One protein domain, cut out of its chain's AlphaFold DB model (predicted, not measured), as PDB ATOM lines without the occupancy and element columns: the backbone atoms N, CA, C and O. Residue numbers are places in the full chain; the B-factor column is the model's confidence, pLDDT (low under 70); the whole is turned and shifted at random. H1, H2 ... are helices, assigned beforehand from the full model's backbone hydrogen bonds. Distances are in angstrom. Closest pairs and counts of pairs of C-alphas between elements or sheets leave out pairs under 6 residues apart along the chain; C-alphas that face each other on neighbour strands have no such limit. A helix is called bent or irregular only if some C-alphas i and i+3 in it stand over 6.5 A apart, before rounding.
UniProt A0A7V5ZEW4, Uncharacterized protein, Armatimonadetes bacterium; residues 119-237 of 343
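This is residues 119 to 237 of the 343 residues of an uncharacterized protein of Armatimonadetes bacterium (UniProt A0A7V5ZEW4). What shape would strike the eye first? Two long helices, H2 and H3, meet near their ends as a wide V, with the short helix H4 between the two arms and H1 packed side by side with H2 as a helical hairpin. The long link of residues 205 to 225 folds back from the far end of H3 toward H4, and residues 151 to 157, of which 153 to 157 belong to H2, stick out at the free end of the other arm. What is it made of, and how large is it? The printed part has 119 residues with four named helices in the order H1, H2, H3, H4 and no named strand, in the class all helix. The whole is loose, with a radius of gyration of the C-alphas of 17.4 A, and flat, with spans of 53 by 41 by 18 A.

Where does the first helix lie? H1 runs from residue 124 to 134, 16.1 A from first to last C-alpha, and begins at C-alpha 124 at (291.950, 365.364, 312.054). Which helix comes next, and is it even along its length? H2 is residues 153 to 177, 34.8 A long, from C-alpha 153 at (310.012, 350.154, 338.132) to C-alpha 177 at (288.326, 360.828, 313.101). It is irregular, with C-alphas 168 and 171 lying 7.1 A apart, and it has a kink of 45 degrees near residue 171. What follows it? H3 is residues 180 to 204, 36.1 A long, and H4 is residues 226 to 234, 12.5 A long, ending at C-alpha 234 at (288.474, 368.373, 330.326).

How does H1 stand to H2? They touch and form a helical hairpin, at a shallow tilt of 8 degrees and running opposite ways; their closest C-alphas, those of Glu 124 and Ala 177, are 5.9 A apart. What else meets H2, the hub with three touching helices? H2 and H3 only just touch, and only at the corner by their link, through residues 176 to 177 and 182 to 183 alone, with 3 pairs of C-alphas within 8 A; the closest are those of Ile 176 and Ala 182, 5.2 A apart, and the steep tilt is 58 degrees, opposite ways. With residues 169 to 173 alone H2 only just touches H4, also with 3 such pairs, the closest C-alphas being those of Leu 169 and Pro 226 at 6.2 A, at a steep tilt of 62 degrees, opposite ways. How does H4 stand to H3, and what stays apart? H4 touches residues 186 to 194 of H3 alone, at a steep tilt of 47 degrees and the same way, with the closest C-alphas, those of Leu 190 and Ala 231, 6.0 A apart. H1 is apart from H4 and only just apart from H3, at 8.3 A. Do the backbones hold the helical pattern? In H1, H3 and H4 every O i to N i+4 pair is within hydrogen-bond range, and in H2 19 of 21 are.

How far does the printed part reach? The two C-alphas farthest apart, those of Pro 146 and Pro 208, are 53.1 A apart. Which links are long, and is there a cut? The links H1 to H2, with 18 residues, and H3 to H4, with 21, are long, while H2 to H3 is tight with 2; the printed part has no cut. Where is confidence low? The mean pLDDT of the printed part is 88.7, and residues 218 to 219 are under 70 in this model.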
ATOM      1  N   PRO A 119     288.609 371.693 317.496       96.56
ATOM      2  CA  PRO A 119     287.838 372.713 316.789       96.56
ATOM      3  C   PRO A 119     286.726 372.123 315.901       96.56
ATOM      4  O   PRO A 119     286.894 371.062 315.303       96.56
ATOM      5  N   PRO A 120     285.586 372.822 315.745       96.19
ATOM      6  CA  PRO A 120     284.465 372.331 314.945       96.19
ATOM      7  C   PRO A 120     284.876 372.077 313.488       96.19
ATOM      8  O   PRO A 120     285.571 372.888 312.872       96.19
ATOM      9  N   GLY A 121     284.415 370.958 312.933       94.25
ATOM     10  CA  GLY A 121     284.647 370.559 311.548       94.25
ATOM     11  C   GLY A 121     286.067 370.091 311.224       94.25
ATOM     12  O   GLY A 121     286.368 369.943 310.042       94.25
ATOM     13  N   LYS A 122     286.927 369.858 312.226       95.75
ATOM     14  CA  LYS A 122     288.317 369.407 312.035       95.75
ATOM     15  C   LYS A 122     288.596 368.062 312.720       95.75
ATOM     16  O   LYS A 122     289.313 368.012 313.721       95.75
ATOM     17  N   PRO A 123     288.020 366.955 312.226       94.31
ATOM     18  CA  PRO A 123     288.182 365.642 312.846       94.31
ATOM     19  C   PRO A 123     289.638 365.154 312.915       94.31
ATOM     20  O   PRO A 123     289.979 364.367 313.798       94.31
ATOM     21  N   GLU A 124     290.517 365.652 312.045       90.56
ATOM     22  CA  GLU A 124     291.950 365.364 312.054       90.56
ATOM     23  C   GLU A 124     292.656 365.793 313.351       90.56
ATOM     24  O   GLU A 124     293.647 365.169 313.734       90.56
ATOM     25  N   THR A 125     292.136 366.791 314.081       92.31
ATOM     26  CA  THR A 125     292.756 367.233 315.341       92.31
ATOM     27  C   THR A 125     292.608 366.215 316.465       92.31
ATOM     28  O   THR A 125     293.402 366.234 317.401       92.31
ATOM     29  N   LEU A 126     291.650 365.285 316.366       91.25
ATOM     30  CA  LEU A 126     291.536 364.178 317.316       91.25
ATOM     31  C   LEU A 126     292.771 363.269 317.256       91.25
ATOM     32  O   LEU A 126     293.245 362.797 318.286       91.25
ATOM     33  N   LEU A 127     293.310 363.053 316.053       88.00
ATOM     34  CA  LEU A 127     294.526 362.267 315.858       88.00
ATOM     35  C   LEU A 127     295.759 363.043 316.311       88.00
ATOM     36  O   LEU A 127     296.641 362.452 316.921       88.00
ATOM     37  N   GLU A 128     295.802 364.354 316.073       88.25
ATOM     38  CA  GLU A 128     296.891 365.199 316.575       88.25
ATOM     39  C   GLU A 128     296.931 365.220 318.108       88.25
ATOM     40  O   GLU A 128     297.999 365.074 318.691       88.25
ATOM     41  N   MET A 129     295.774 365.295 318.769       87.88
ATOM     42  CA  MET A 129     295.678 365.184 320.227       87.88
ATOM     43  C   MET A 129     296.245 363.849 320.737       87.88
ATOM     44  O   MET A 129     296.996 363.825 321.708       87.88
ATOM     45  N   MET A 130     295.915 362.729 320.082       82.81
ATOM     46  CA  MET A 130     296.510 361.430 320.426       82.81
ATOM     47  C   MET A 130     298.025 361.423 320.214       82.81
ATOM     48  O   MET A 130     298.763 360.888 321.040       82.81
ATOM     49  N   ARG A 131     298.468 362.029 319.108       84.50
ATOM     50  CA  ARG A 131     299.869 362.128 318.708       84.50
ATOM     51  C   ARG A 131     300.713 362.787 319.790       84.50
ATOM     52  O   ARG A 131     301.772 362.275 320.138       84.50
ATOM     53  N   THR A 132     300.226 363.903 320.323       83.38
ATOM     54  CA  THR A 132     300.922 364.682 321.349       83.38
ATOM     55  C   THR A 132     300.836 364.051 322.731       83.38
ATOM     56  O   THR A 132     301.809 364.119 323.470       83.38
ATOM     57  N   ASN A 133     299.702 363.439 323.089       83.62
ATOM     58  CA  ASN A 133     299.498 362.927 324.447       83.62
ATOM     59  C   ASN A 133     300.237 361.615 324.732       83.62
ATOM     60  O   ASN A 133     300.629 361.404 325.869       83.62
ATOM     61  N   TRP A 134     300.413 360.746 323.730       83.56
ATOM     62  CA  TRP A 134     301.073 359.443 323.905       83.56
ATOM     63  C   TRP A 134     302.416 359.322 323.183       83.56
ATOM     64  O   TRP A 134     302.983 358.241 323.179       83.56
ATOM     65  N   ASN A 135     302.906 360.372 322.510       85.94
ATOM     66  CA  ASN A 135     304.089 360.286 321.636       85.94
ATOM     67  C   ASN A 135     303.984 359.151 320.581       85.94
ATOM     68  O   ASN A 135     304.970 358.552 320.157       85.94
ATOM     69  N   MET A 136     302.770 358.841 320.121       85.31
ATOM     70  CA  MET A 136     302.497 357.706 319.236       85.31
ATOM     71  C   MET A 136     301.896 358.164 317.913       85.31
ATOM     72  O   MET A 136     300.976 358.977 317.880       85.31
ATOM     73  N   ASP A 137     302.361 357.593 316.806       85.44
ATOM     74  CA  ASP A 137     301.759 357.781 315.491       85.44
ATOM     75  C   ASP A 137     300.391 357.069 315.458       85.44
ATOM     76  O   ASP A 137     300.334 355.834 315.551       85.44
ATOM     77  N   PRO A 138     299.274 357.800 315.279       85.06
ATOM     78  CA  PRO A 138     297.936 357.210 315.278       85.06
ATOM     79  C   PRO A 138     297.698 356.223 314.125       85.06
ATOM     80  O   PRO A 138     296.886 355.301 314.246       85.06
ATOM     81  N   GLN A 139     298.399 356.366 313.000       83.62
ATOM     82  CA  GLN A 139     298.252 355.520 311.815       83.62
ATOM     83  C   GLN A 139     299.110 354.260 311.882       83.62
ATOM     84  O   GLN A 139     298.651 353.190 311.475       83.62
ATOM     85  N   THR A 140     300.324 354.350 312.423       85.44
ATOM     86  CA  THR A 140     301.237 353.196 312.495       85.44
ATOM     87  C   THR A 140     301.226 352.501 313.855       85.44
ATOM     88  O   THR A 140     301.518 351.308 313.927       85.44
ATOM     89  N   GLY A 141     300.818 353.199 314.918       81.94
ATOM     90  CA  GLY A 141     300.838 352.709 316.297       81.94
ATOM     91  C   GLY A 141     302.242 352.629 316.899       81.94
ATOM     92  O   GLY A 141     302.434 351.872 317.845       81.94
ATOM     93  N   LYS A 142     303.218 353.333 316.314       84.38
ATOM     94  CA  LYS A 142     304.620 353.339 316.748       84.38
ATOM     95  C   LYS A 142     304.992 354.679 317.389       84.38
ATOM     96  O   LYS A 142     304.398 355.681 316.994       84.38
ATOM     97  N   PRO A 143     305.993 354.711 318.288       84.38
ATOM     98  CA  PRO A 143     306.499 355.962 318.835       84.38
ATOM     99  C   PRO A 143     307.014 356.888 317.732       84.38
ATOM    100  O   PRO A 143     307.587 356.422 316.741       84.38
ATOM    101  N   ILE A 144     306.784 358.189 317.891       82.69
ATOM    102  CA  ILE A 144     307.224 359.219 316.936       82.69
ATOM    103  C   ILE A 144     308.649 359.639 317.247       82.69
ATOM    104  O   ILE A 144     309.478 359.737 316.341       82.69
ATOM    105  N   GLU A 145     308.924 359.846 318.529       83.12
ATOM    106  CA  GLU A 145     310.254 360.104 319.057       83.12
ATOM    107  C   GLU A 145     310.706 358.919 319.924       83.12
ATOM    108  O   GLU A 145     309.857 358.244 320.514       83.12
ATOM    109  N   PRO A 146     312.019 358.619 319.982       79.19
ATOM    110  CA  PRO A 146     312.542 357.585 320.868       79.19
ATOM    111  C   PRO A 146     312.207 357.915 322.324       79.19
ATOM    112  O   PRO A 146     312.510 359.012 322.784       79.19
ATOM    113  N   GLU A 147     311.612 356.963 323.038       76.75
ATOM    114  CA  GLU A 147     311.356 357.084 324.474       76.75
ATOM    115  C   GLU A 147     312.678 356.965 325.247       76.75
ATOM    116  O   GLU A 147     313.544 356.144 324.907       76.75
ATOM    117  N   GLU A 148     312.856 357.808 326.265       80.62
ATOM    118  CA  GLU A 148     313.942 357.626 327.225       80.62
ATOM    119  C   GLU A 148     313.678 356.345 328.031       80.62
ATOM    120  O   GLU A 148     312.526 356.007 328.293       80.62
ATOM    121  N   PRO A 149     314.713 355.563 328.375       80.12
ATOM    122  CA  PRO A 149     314.505 354.371 329.174       80.12
ATOM    123  C   PRO A 149     314.058 354.776 330.579       80.12
ATOM    124  O   PRO A 149     314.795 355.489 331.255       80.12
ATOM    125  N   ALA A 150     312.913 354.255 331.012       82.69
ATOM    126  CA  ALA A 150     312.399 354.456 332.359       82.69
ATOM    127  C   ALA A 150     313.470 354.273 333.449       82.69
ATOM    128  O   ALA A 150     314.222 353.285 333.470       82.69
ATOM    129  N   GLU A 151     313.517 355.234 334.364       85.44
ATOM    130  CA  GLU A 151     314.503 355.357 335.431       85.44
ATOM    131  C   GLU A 151     314.262 354.332 336.547       85.44
ATOM    132  O   GLU A 151     315.213 353.866 337.189       85.44
ATOM    133  N   ASP A 152     313.004 353.930 336.757       90.81
ATOM    134  CA  ASP A 152     312.619 352.966 337.783       90.81
ATOM    135  C   ASP A 152     311.431 352.049 337.405       90.81
ATOM    136  O   ASP A 152     310.876 352.069 336.307       90.81
ATOM    137  N   GLU A 153     311.092 351.134 338.318       89.50
ATOM    138  CA  GLU A 153     310.012 350.154 338.132       89.50
ATOM    139  C   GLU A 153     308.612 350.791 338.156       89.50
ATOM    140  O   GLU A 153     307.670 350.195 337.633       89.50
ATOM    141  N   GLU A 154     308.446 351.948 338.796       87.88
ATOM    142  CA  GLU A 154     307.165 352.652 338.873       87.88
ATOM    143  C   GLU A 154     306.883 353.365 337.548       87.88
ATOM    144  O   GLU A 154     305.811 353.170 336.975       87.88
ATOM    145  N   GLU A 155     307.885 354.051 336.999       86.12
ATOM    146  CA  GLU A 155     307.831 354.671 335.675       86.12
ATOM    147  C   GLU A 155     307.576 353.633 334.573       86.12
ATOM    148  O   GLU A 155     306.636 353.781 333.794       86.12
ATOM    149  N   ARG A 156     308.284 352.491 334.590       85.44
ATOM    150  CA  ARG A 156     308.023 351.384 333.644       85.44
ATOM    151  C   ARG A 156     306.577 350.899 333.673       85.44
ATOM    152  O   ARG A 156     306.004 350.573 332.635       85.44
ATOM    153  N   LYS A 157     305.983 350.788 334.863       88.00
ATOM    154  CA  LYS A 157     304.585 350.354 335.000       88.00
ATOM    155  C   LYS A 157     303.625 351.392 334.444       88.00
ATOM    156  O   LYS A 157     302.646 351.002 333.809       88.00
ATOM    157  N   GLN A 158     303.905 352.672 334.681       84.75
ATOM    158  CA  GLN A 158     303.109 353.770 334.152       84.75
ATOM    159  C   GLN A 158     303.147 353.785 332.618       84.75
ATOM    160  O   GLN A 158     302.091 353.780 331.991       84.75
ATOM    161  N   GLU A 159     304.329 353.684 332.008       84.81
ATOM    162  CA  GLU A 159     304.481 353.592 330.549       84.81
ATOM    163  C   GLU A 159     303.723 352.389 329.962       84.81
ATOM    164  O   GLU A 159     303.004 352.500 328.965       84.81
ATOM    165  N   GLU A 160     303.828 351.215 330.597       86.69
ATOM    166  CA  GLU A 160     303.093 350.016 330.180       86.69
ATOM    167  C   GLU A 160     301.566 350.188 330.273       86.69
ATOM    168  O   GLU A 160     300.821 349.559 329.513       86.69
ATOM    169  N   GLU A 161     301.079 350.972 331.232       86.75
ATOM    170  CA  GLU A 161     299.661 351.283 331.404       86.75
ATOM    171  C   GLU A 161     299.180 352.293 330.356       86.75
ATOM    172  O   GLU A 161     298.187 352.036 329.670       86.75
ATOM    173  N   GLU A 162     299.926 353.378 330.147       85.38
ATOM    174  CA  GLU A 162     299.651 354.386 329.120       85.38
ATOM    175  C   GLU A 162     299.625 353.760 327.722       85.38
ATOM    176  O   GLU A 162     298.709 354.016 326.932       85.38
ATOM    177  N   ARG A 163     300.569 352.858 327.436       86.75
ATOM    178  CA  ARG A 163     300.623 352.125 326.169       86.75
ATOM    179  C   ARG A 163     299.421 351.203 325.978       86.75
ATOM    180  O   ARG A 163     298.840 351.172 324.891       86.75
ATOM    181  N   ARG A 164     299.009 350.476 327.024       88.56
ATOM    182  CA  ARG A 164     297.793 349.643 326.992       88.56
ATOM    183  C   ARG A 164     296.545 350.485 326.738       88.56
ATOM    184  O   ARG A 164     295.714 350.111 325.906       88.56
ATOM    185  N   GLN A 165     296.435 351.631 327.405       88.00
ATOM    186  CA  GLN A 165     295.326 352.563 327.221       88.00
ATOM    187  C   GLN A 165     295.285 353.108 325.784       88.00
ATOM    188  O   GLN A 165     294.224 353.111 325.152       88.00
ATOM    189  N   TYR A 166     296.437 353.497 325.227       89.31
ATOM    190  CA  TYR A 166     296.551 353.929 323.835       89.31
ATOM    191  C   TYR A 166     296.080 352.848 322.854       89.31
ATOM    192  O   TYR A 166     295.239 353.115 321.990       89.31
ATOM    193  N   GLU A 167     296.586 351.617 322.990       90.56
ATOM    194  CA  GLU A 167     296.234 350.494 322.112       90.56
ATOM    195  C   GLU A 167     294.727 350.194 322.134       90.56
ATOM    196  O   GLU A 167     294.138 349.892 321.092       90.56
ATOM    197  N   GLN A 168     294.086 350.345 323.295       91.00
ATOM    198  CA  GLN A 168     292.648 350.154 323.466       91.00
ATOM    199  C   GLN A 168     291.805 351.267 322.817       91.00
ATOM    200  O   GLN A 168     290.778 350.990 322.186       91.00
ATOM    201  N   LEU A 169     292.222 352.528 322.957       91.56
ATOM    202  CA  LEU A 169     291.470 353.691 322.473       91.56
ATOM    203  C   LEU A 169     291.639 353.931 320.971       91.56
ATOM    204  O   LEU A 169     290.698 354.360 320.291       91.56
ATOM    205  N   ARG A 170     292.828 353.642 320.435       92.81
ATOM    206  CA  ARG A 170     293.234 353.985 319.068       92.81
ATOM    207  C   ARG A 170     292.242 353.553 317.976       92.81
ATOM    208  O   ARG A 170     291.904 354.405 317.151       92.81
ATOM    209  N   PRO A 171     291.721 352.309 317.925       93.75
ATOM    210  CA  PRO A 171     290.797 351.903 316.859       93.75
ATOM    211  C   PRO A 171     289.496 352.723 316.845       93.75
ATOM    212  O   PRO A 171     288.988 353.097 315.782       93.75
ATOM    213  N   GLN A 172     288.964 353.030 318.033       93.38
ATOM    214  CA  GLN A 172     287.734 353.809 318.195       93.38
ATOM    215  C   GLN A 172     287.975 355.273 317.809       93.38
ATOM    216  O   GLN A 172     287.180 355.857 317.076       93.38
ATOM    217  N   MET A 173     289.108 355.843 318.226       92.38
ATOM    218  CA  MET A 173     289.511 357.203 317.857       92.38
ATOM    219  C   MET A 173     289.696 357.361 316.341       92.38
ATOM    220  O   MET A 173     289.185 358.321 315.768       92.38
ATOM    221  N   LEU A 174     290.342 356.398 315.669       93.50
ATOM    222  CA  LEU A 174     290.471 356.383 314.204       93.50
ATOM    223  C   LEU A 174     289.103 356.343 313.511       93.50
ATOM    224  O   LEU A 174     288.886 357.040 312.521       93.50
ATOM    225  N   THR A 175     288.164 355.566 314.056       94.88
ATOM    226  CA  THR A 175     286.788 355.489 313.540       94.88
ATOM    227  C   THR A 175     286.066 356.834 313.664       94.88
ATOM    228  O   THR A 175     285.396 357.264 312.726       94.88
ATOM    229  N   ILE A 176     286.225 357.523 314.799       95.62
ATOM    230  CA  ILE A 176     285.639 358.852 315.029       95.62
ATOM    231  C   ILE A 176     286.276 359.892 314.100       95.62
ATOM    232  O   ILE A 176     285.553 360.642 313.450       95.62
ATOM    233  N   ALA A 177     287.606 359.906 313.980       93.69
ATOM    234  CA  ALA A 177     288.326 360.828 313.101       93.69
ATOM    235  C   ALA A 177     287.981 360.621 311.611       93.69
ATOM    236  O   ALA A 177     287.986 361.568 310.831       93.69
ATOM    237  N   GLY A 178     287.623 359.398 311.208       94.38
ATOM    238  CA  GLY A 178     287.156 359.093 309.852       94.38
ATOM    239  C   GLY A 178     285.730 359.566 309.536       94.38
ATOM    240  O   GLY A 178     285.295 359.454 308.390       94.38
ATOM    241  N   SER A 179     284.981 360.080 310.520       96.25
ATOM    242  CA  SER A 179     283.578 360.470 310.367       96.25
ATOM    243  C   SER A 179     283.307 361.852 310.972       96.25
ATOM    244  O   SER A 179     283.190 361.977 312.194       96.25
ATOM    245  N   PRO A 180     283.098 362.898 310.144       94.81
ATOM    246  CA  PRO A 180     282.760 364.236 310.636       94.81
ATOM    247  C   PRO A 180     281.533 364.258 311.560       94.81
ATOM    248  O   PRO A 180     281.485 365.022 312.520       94.81
ATOM    249  N   ILE A 181     280.552 363.382 311.311       96.94
ATOM    250  CA  ILE A 181     279.345 363.263 312.140       96.94
ATOM    251  C   ILE A 181     279.685 362.674 313.515       96.94
ATOM    252  O   ILE A 181     279.223 363.189 314.531       96.94
ATOM    253  N   ALA A 182     280.491 361.606 313.563       97.00
ATOM    254  CA  ALA A 182     280.892 360.992 314.829       97.00
ATOM    255  C   ALA A 182     281.757 361.946 315.663       97.00
ATOM    256  O   ALA A 182     281.579 362.036 316.877       97.00
ATOM    257  N   TYR A 183     282.642 362.697 315.004       97.31
ATOM    258  CA  TYR A 183     283.460 363.730 315.628       97.31
ATOM    259  C   TYR A 183     282.613 364.836 316.271       97.31
ATOM    260  O   TYR A 183     282.776 365.122 317.458       97.31
ATOM    261  N   GLU A 184     281.646 365.410 315.548       97.69
ATOM    262  CA  GLU A 184     280.747 366.417 316.135       97.69
ATOM    263  C   GLU A 184     279.856 365.838 317.241       97.69
ATOM    264  O   GLU A 184     279.549 366.526 318.221       97.69
ATOM    265  N   GLY A 185     279.486 364.559 317.132       97.62
ATOM    266  CA  GLY A 185     278.824 363.818 318.202       97.62
ATOM    267  C   GLY A 185     279.664 363.781 319.482       97.62
ATOM    268  O   GLY A 185     279.175 364.168 320.543       97.62
ATOM    269  N   LEU A 186     280.943 363.395 319.381       96.31
ATOM    270  CA  LEU A 186     281.881 363.389 320.509       96.31
ATOM    271  C   LEU A 186     282.005 364.785 321.135       96.31
ATOM    272  O   LEU A 186     281.837 364.931 322.345       96.31
ATOM    273  N   ARG A 187     282.234 365.821 320.320       97.31
ATOM    274  CA  ARG A 187     282.357 367.210 320.798       97.31
ATOM    275  C   ARG A 187     281.114 367.689 321.535       97.31
ATOM    276  O   ARG A 187     281.218 368.329 322.582       97.31
ATOM    277  N   THR A 188     279.938 367.381 320.994       97.94
ATOM    278  CA  THR A 188     278.658 367.746 321.607       97.94
ATOM    279  C   THR A 188     278.504 367.080 322.971       97.94
ATOM    280  O   THR A 188     278.177 367.762 323.943       97.94
ATOM    281  N   SER A 189     278.814 365.787 323.070       96.44
ATOM    282  CA  SER A 189     278.784 365.048 324.334       96.44
ATOM    283  C   SER A 189     279.774 365.617 325.353       96.44
ATOM    284  O   SER A 189     279.401 365.838 326.503       96.44
ATOM    285  N   LEU A 190     281.010 365.939 324.948       95.94
ATOM    286  CA  LEU A 190     282.010 366.548 325.838       95.94
ATOM    287  C   LEU A 190     281.555 367.915 326.357       95.94
ATOM    288  O   LEU A 190     281.649 368.202 327.550       95.94
ATOM    289  N   ARG A 191     280.980 368.749 325.487       97.44
ATOM    290  CA  ARG A 191     280.415 370.045 325.882       97.44
ATOM    291  C   ARG A 191     279.257 369.893 326.866       97.44
ATOM    292  O   ARG A 191     279.140 370.690 327.800       97.44
ATOM    293  N   GLN A 192     278.382 368.911 326.659       95.88
ATOM    294  CA  GLN A 192     277.298 368.612 327.596       95.88
ATOM    295  C   GLN A 192     277.851 368.159 328.947       95.88
ATOM    296  O   GLN A 192     277.383 368.646 329.976       95.88
ATOM    297  N   GLU A 193     278.882 367.316 328.949       92.75
ATOM    298  CA  GLU A 193     279.523 366.830 330.168       92.75
ATOM    299  C   GLU A 193     280.177 367.961 330.973       92.75
ATOM    300  O   GLU A 193     279.915 368.081 332.170       92.75
ATOM    301  N   ILE A 194     280.931 368.857 330.325       93.88
ATOM    302  CA  ILE A 194     281.545 370.028 330.979       93.88
ATOM    303  C   ILE A 194     280.484 370.906 331.662       93.88
ATOM    304  O   ILE A 194     280.649 371.334 332.807       93.88
ATOM    305  N   ASN A 195     279.360 371.166 330.987       95.19
ATOM    306  CA  ASN A 195     278.279 371.964 331.571       95.19
ATOM    307  C   ASN A 195     277.530 371.212 332.682       95.19
ATOM    308  O   ASN A 195     277.175 371.810 333.699       95.19
ATOM    309  N   SER A 196     277.302 369.909 332.504       91.75
ATOM    310  CA  SER A 196     276.662 369.042 333.495       91.75
ATOM    311  C   SER A 196     277.473 368.986 334.788       91.75
ATOM    312  O   SER A 196     276.910 369.140 335.871       91.75
ATOM    313  N   TRP A 197     278.796 368.843 334.685       89.44
ATOM    314  CA  TRP A 197     279.720 368.859 335.815       89.44
ATOM    315  C   TRP A 197     279.576 370.128 336.668       89.44
ATOM    316  O   TRP A 197     279.325 370.044 337.873       89.44
ATOM    317  N   ALA A 198     279.659 371.305 336.046       91.06
ATOM    318  CA  ALA A 198     279.550 372.576 336.757       91.06
ATOM    319  C   ALA A 198     278.168 372.771 337.403       91.06
ATOM    320  O   ALA A 198     278.056 373.217 338.547       91.06
ATOM    321  N   GLU A 199     277.099 372.376 336.705       92.12
ATOM    322  CA  GLU A 199     275.739 372.439 337.238       92.12
ATOM    323  C   GLU A 199     275.541 371.487 338.430       92.12
ATOM    324  O   GLU A 199     274.889 371.859 339.409       92.12
ATOM    325  N   GLN A 200     276.130 370.287 338.395       90.38
ATOM    326  CA  GLN A 200     276.120 369.348 339.522       90.38
ATOM    327  C   GLN A 200     276.799 369.954 340.754       90.38
ATOM    328  O   GLN A 200     276.216 369.930 341.837       90.38
ATOM    329  N   PHE A 201     277.961 370.587 340.588       90.88
ATOM    330  CA  PHE A 201     278.629 371.326 341.664       90.88
ATOM    331  C   PHE A 201     277.753 372.442 342.230       90.88
ATOM    332  O   PHE A 201     277.550 372.542 343.440       90.88
ATOM    333  N   ARG A 202     277.166 373.260 341.354       90.50
ATOM    334  CA  ARG A 202     276.284 374.364 341.744       90.50
ATOM    335  C   ARG A 202     275.063 373.864 342.527       90.50
ATOM    336  O   ARG A 202     274.580 374.558 343.423       90.50
ATOM    337  N   ARG A 203     274.531 372.683 342.192       92.81
ATOM    338  CA  ARG A 203     273.451 372.023 342.946       92.81
ATOM    339  C   ARG A 203     273.947 371.493 344.287       92.81
ATOM    340  O   ARG A 203     273.315 371.787 345.298       92.81
ATOM    341  N   ALA A 204     275.076 370.786 344.305       93.00
ATOM    342  CA  ALA A 204     275.679 370.239 345.516       93.00
ATOM    343  C   ALA A 204     275.956 371.335 346.556       93.00
ATOM    344  O   ALA A 204     275.586 371.182 347.716       93.00
ATOM    345  N   LEU A 205     276.490 372.487 346.135       91.94
ATOM    346  CA  LEU A 205     276.783 373.619 347.022       91.94
ATOM    347  C   LEU A 205     275.538 374.262 347.663       91.94
ATOM    348  O   LEU A 205     275.671 374.963 348.661       91.94
ATOM    349  N   ARG A 206     274.328 374.017 347.139       93.00
ATOM    350  CA  ARG A 206     273.065 374.474 347.756       93.00
ATOM    351  C   ARG A 206     272.502 373.510 348.790       93.00
ATOM    352  O   ARG A 206     271.569 373.872 349.503       93.00
ATOM    353  N   LEU A 207     273.007 372.282 348.836       94.69
ATOM    354  CA  LEU A 207     272.587 371.324 349.844       94.69
ATOM    355  C   LEU A 207     273.193 371.698 351.202       94.69
ATOM    356  O   LEU A 207     274.286 372.273 351.244       94.69
ATOM    357  N   PRO A 208     272.528 371.338 352.312       94.12
ATOM    358  CA  PRO A 208     273.137 371.416 353.631       94.12
ATOM    359  C   PRO A 208     274.462 370.642 353.689       94.12
ATOM    360  O   PRO A 208     274.645 369.643 352.979       94.12
ATOM    361  N   TYR A 209     275.356 371.065 354.585       94.19
ATOM    362  CA  TYR A 209     276.539 370.283 354.950       94.19
ATOM    363  C   TYR A 209     276.165 368.842 355.323       94.19
ATOM    364  O   TYR A 209     275.028 368.559 355.703       94.19
ATOM    365  N   GLY A 210     277.094 367.904 355.143       92.19
ATOM    366  CA  GLY A 210     276.792 366.472 355.267       92.19
ATOM    367  C   GLY A 210     276.226 365.813 354.011       92.19
ATOM    368  O   GLY A 210     276.314 364.597 353.854       92.19
ATOM    369  N   ARG A 211     275.649 366.593 353.088       93.12
ATOM    370  CA  ARG A 211     275.011 366.067 351.865       93.12
ATOM    371  C   ARG A 211     275.704 366.496 350.577       93.12
ATOM    372  O   ARG A 211     275.451 365.901 349.536       93.12
ATOM    373  N   GLN A 212     276.575 367.500 350.642       92.75
ATOM    374  CA  GLN A 212     277.196 368.102 349.460       92.75
ATOM    375  C   GLN A 212     278.108 367.113 348.721       92.75
ATOM    376  O   GLN A 212     277.970 366.959 347.512       92.75
ATOM    377  N   LEU A 213     278.989 366.398 349.434       88.38
ATOM    378  CA  LEU A 213     279.921 365.451 348.808       88.38
ATOM    379  C   LEU A 213     279.196 364.257 348.168       88.38
ATOM    380  O   LEU A 213     279.507 363.876 347.048       88.38
ATOM    381  N   GLN A 214     278.158 363.742 348.834       86.56
ATOM    382  CA  GLN A 214     277.316 362.643 348.337       86.56
ATOM    383  C   GLN A 214     276.544 363.005 347.057       86.56
ATOM    384  O   GLN A 214     276.089 362.119 346.340       86.56
ATOM    385  N   ALA A 215     276.359 364.300 346.782       87.94
ATOM    386  CA  ALA A 215     275.645 364.777 345.603       87.94
ATOM    387  C   ALA A 215     276.515 364.843 344.342       87.94
ATOM    388  O   ALA A 215     275.983 365.095 343.260       87.94
ATOM    389  N   ILE A 216     277.828 364.628 344.466       83.50
ATOM    390  CA  ILE A 216     278.743 364.518 343.333       83.50
ATOM    391  C   ILE A 216     279.157 363.050 343.219       83.50
ATOM    392  O   ILE A 216     280.040 362.618 343.958       83.50
ATOM    393  N   PRO A 217     278.527 362.263 342.331       71.81
ATOM    394  CA  PRO A 217     278.894 360.865 342.174       71.81
ATOM    395  C   PRO A 217     280.325 360.751 341.636       71.81
ATOM    396  O   PRO A 217     280.676 361.399 340.641       71.81
ATOM    397  N   GLU A 218     281.133 359.893 342.259       68.19
ATOM    398  CA  GLU A 218     282.336 359.337 341.636       68.19
ATOM    399  C   GLU A 218     281.850 358.389 340.539       68.19
ATOM    400  O   GLU A 218     281.521 357.232 340.777       68.19
ATOM    401  N   THR A 219     281.645 358.938 339.344       64.62
ATOM    402  CA  THR A 219     281.214 358.144 338.194       64.62
ATOM    403  C   THR A 219     282.472 357.690 337.484       64.62
ATOM    404  O   THR A 219     283.236 358.540 337.026       64.62
ATOM    405  N   ASP A 220     282.680 356.378 337.395       72.25
ATOM    406  CA  ASP A 220     283.635 355.833 336.440       72.25
ATOM    407  C   ASP A 220     283.155 356.221 335.039       72.25
ATOM    408  O   ASP A 220     282.038 355.900 334.623       72.25
ATOM    409  N   ARG A 221     283.967 357.022 334.352       73.88
ATOM    410  CA  ARG A 221     283.649 357.542 333.021       73.88
ATOM    411  C   ARG A 221     283.961 356.534 331.925       73.88
ATOM    412  O   ARG A 221     283.671 356.829 330.766       73.88
ATOM    413  N   GLY A 222     284.541 355.388 332.282       80.62
ATOM    414  CA  GLY A 222     285.037 354.401 331.345       80.62
ATOM    415  C   GLY A 222     286.146 355.006 330.495       80.62
ATOM    416  O   GLY A 222     285.937 355.304 329.312       80.62
ATOM    417  N   THR A 223     287.313 355.258 331.100       84.56
ATOM    418  CA  THR A 223     288.486 355.834 330.409       84.56
ATOM    419  C   THR A 223     289.000 354.959 329.261       84.56
ATOM    420  O   THR A 223     289.792 355.415 328.445       84.56
ATOM    421  N   GLU A 224     288.501 353.730 329.145       86.38
ATOM    422  CA  GLU A 224     288.641 352.833 327.998       86.38
ATOM    423  C   GLU A 224     287.843 353.253 326.749       86.38
ATOM    424  O   GLU A 224     287.966 352.635 325.686       86.38
ATOM    425  N   THR A 225     287.007 354.288 326.853       91.94
ATOM    426  CA  THR A 225     286.259 354.861 325.729       91.94
ATOM    427  C   THR A 225     286.814 356.235 325.337       91.94
ATOM    428  O   THR A 225     287.226 357.006 326.208       91.94
ATOM    429  N   PRO A 226     286.765 356.620 324.044       91.56
ATOM    430  CA  PRO A 226     287.165 357.956 323.603       91.56
ATOM    431  C   PRO A 226     286.489 359.102 324.353       91.56
ATOM    432  O   PRO A 226     287.129 360.109 324.662       91.56
ATOM    433  N   PHE A 227     285.195 358.946 324.650       93.62
ATOM    434  CA  PHE A 227     284.448 359.925 325.430       93.62
ATOM    435  C   PHE A 227     284.944 359.977 326.872       93.62
ATOM    436  O   PHE A 227     285.237 361.070 327.341       93.62
ATOM    437  N   GLY A 228     285.069 358.834 327.552       91.44
ATOM    438  CA  GLY A 228     285.495 358.780 328.949       91.44
ATOM    439  C   GLY A 228     286.889 359.362 329.161       91.44
ATOM    440  O   GLY A 228     287.055 360.231 330.015       91.44
ATOM    441  N   TYR A 229     287.852 358.972 328.319       89.56
ATOM    442  CA  TYR A 229     289.210 359.528 328.323       89.56
ATOM    443  C   TYR A 229     289.205 361.051 328.120       89.56
ATOM    444  O   TYR A 229     289.762 361.805 328.916       89.56
ATOM    445  N   SER A 230     288.515 361.528 327.078       90.94
ATOM    446  CA  SER A 230     288.472 362.964 326.769       90.94
ATOM    447  C   SER A 230     287.719 363.755 327.846       90.94
ATOM    448  O   SER A 230     288.103 364.869 328.190       90.94
ATOM    449  N   ALA A 231     286.649 363.195 328.412       90.88
ATOM    450  CA  ALA A 231     285.882 363.826 329.480       90.88
ATOM    451  C   ALA A 231     286.709 363.985 330.763       90.88
ATOM    452  O   ALA A 231     286.567 364.998 331.451       90.88
ATOM    453  N   ASP A 232     287.557 363.007 331.092       87.94
ATOM    454  CA  ASP A 232     288.469 363.092 332.234       87.94
ATOM    455  C   ASP A 232     289.494 364.220 332.067       87.94
ATOM    456  O   ASP A 232     289.643 365.053 332.962       87.94
ATOM    457  N   MET A 233     290.059 364.349 330.864       86.12
ATOM    458  CA  MET A 233     290.975 365.434 330.503       86.12
ATOM    459  C   MET A 233     290.362 366.832 330.693       86.12
ATOM    460  O   MET A 233     291.024 367.727 331.216       86.12
ATOM    461  N   PHE A 234     289.103 367.042 330.289       87.44
ATOM    462  CA  PHE A 234     288.474 368.373 330.326       87.44
ATOM    463  C   PHE A 234     287.853 368.760 331.669       87.44
ATOM    464  O   PHE A 234     287.606 369.943 331.900       87.44
ATOM    465  N   THR A 235     287.564 367.809 332.555       85.31
ATOM    466  CA  THR A 235     287.016 368.124 333.886       85.31
ATOM    467  C   THR A 235     287.700 367.285 334.970       85.31
ATOM    468  O   THR A 235     287.048 366.432 335.594       85.31
ATOM    469  N   PRO A 236     289.005 367.498 335.196       74.12
ATOM    470  CA  PRO A 236     289.756 366.727 336.172       74.12
ATOM    471  C   PRO A 236     289.311 367.068 337.606       74.12
ATOM    472  O   PRO A 236     288.677 368.091 337.868       74.12
ATOM    473  N   LEU A 237     289.670 366.210 338.568       70.56
ATOM    474  CA  LEU A 237     289.579 366.493 340.012       70.56
ATOM    475  C   LEU A 237     288.160 366.760 340.569       70.56
ATOM    476  O   LEU A 237     288.006 367.492 341.545       70.56
TER     477      LEU A 237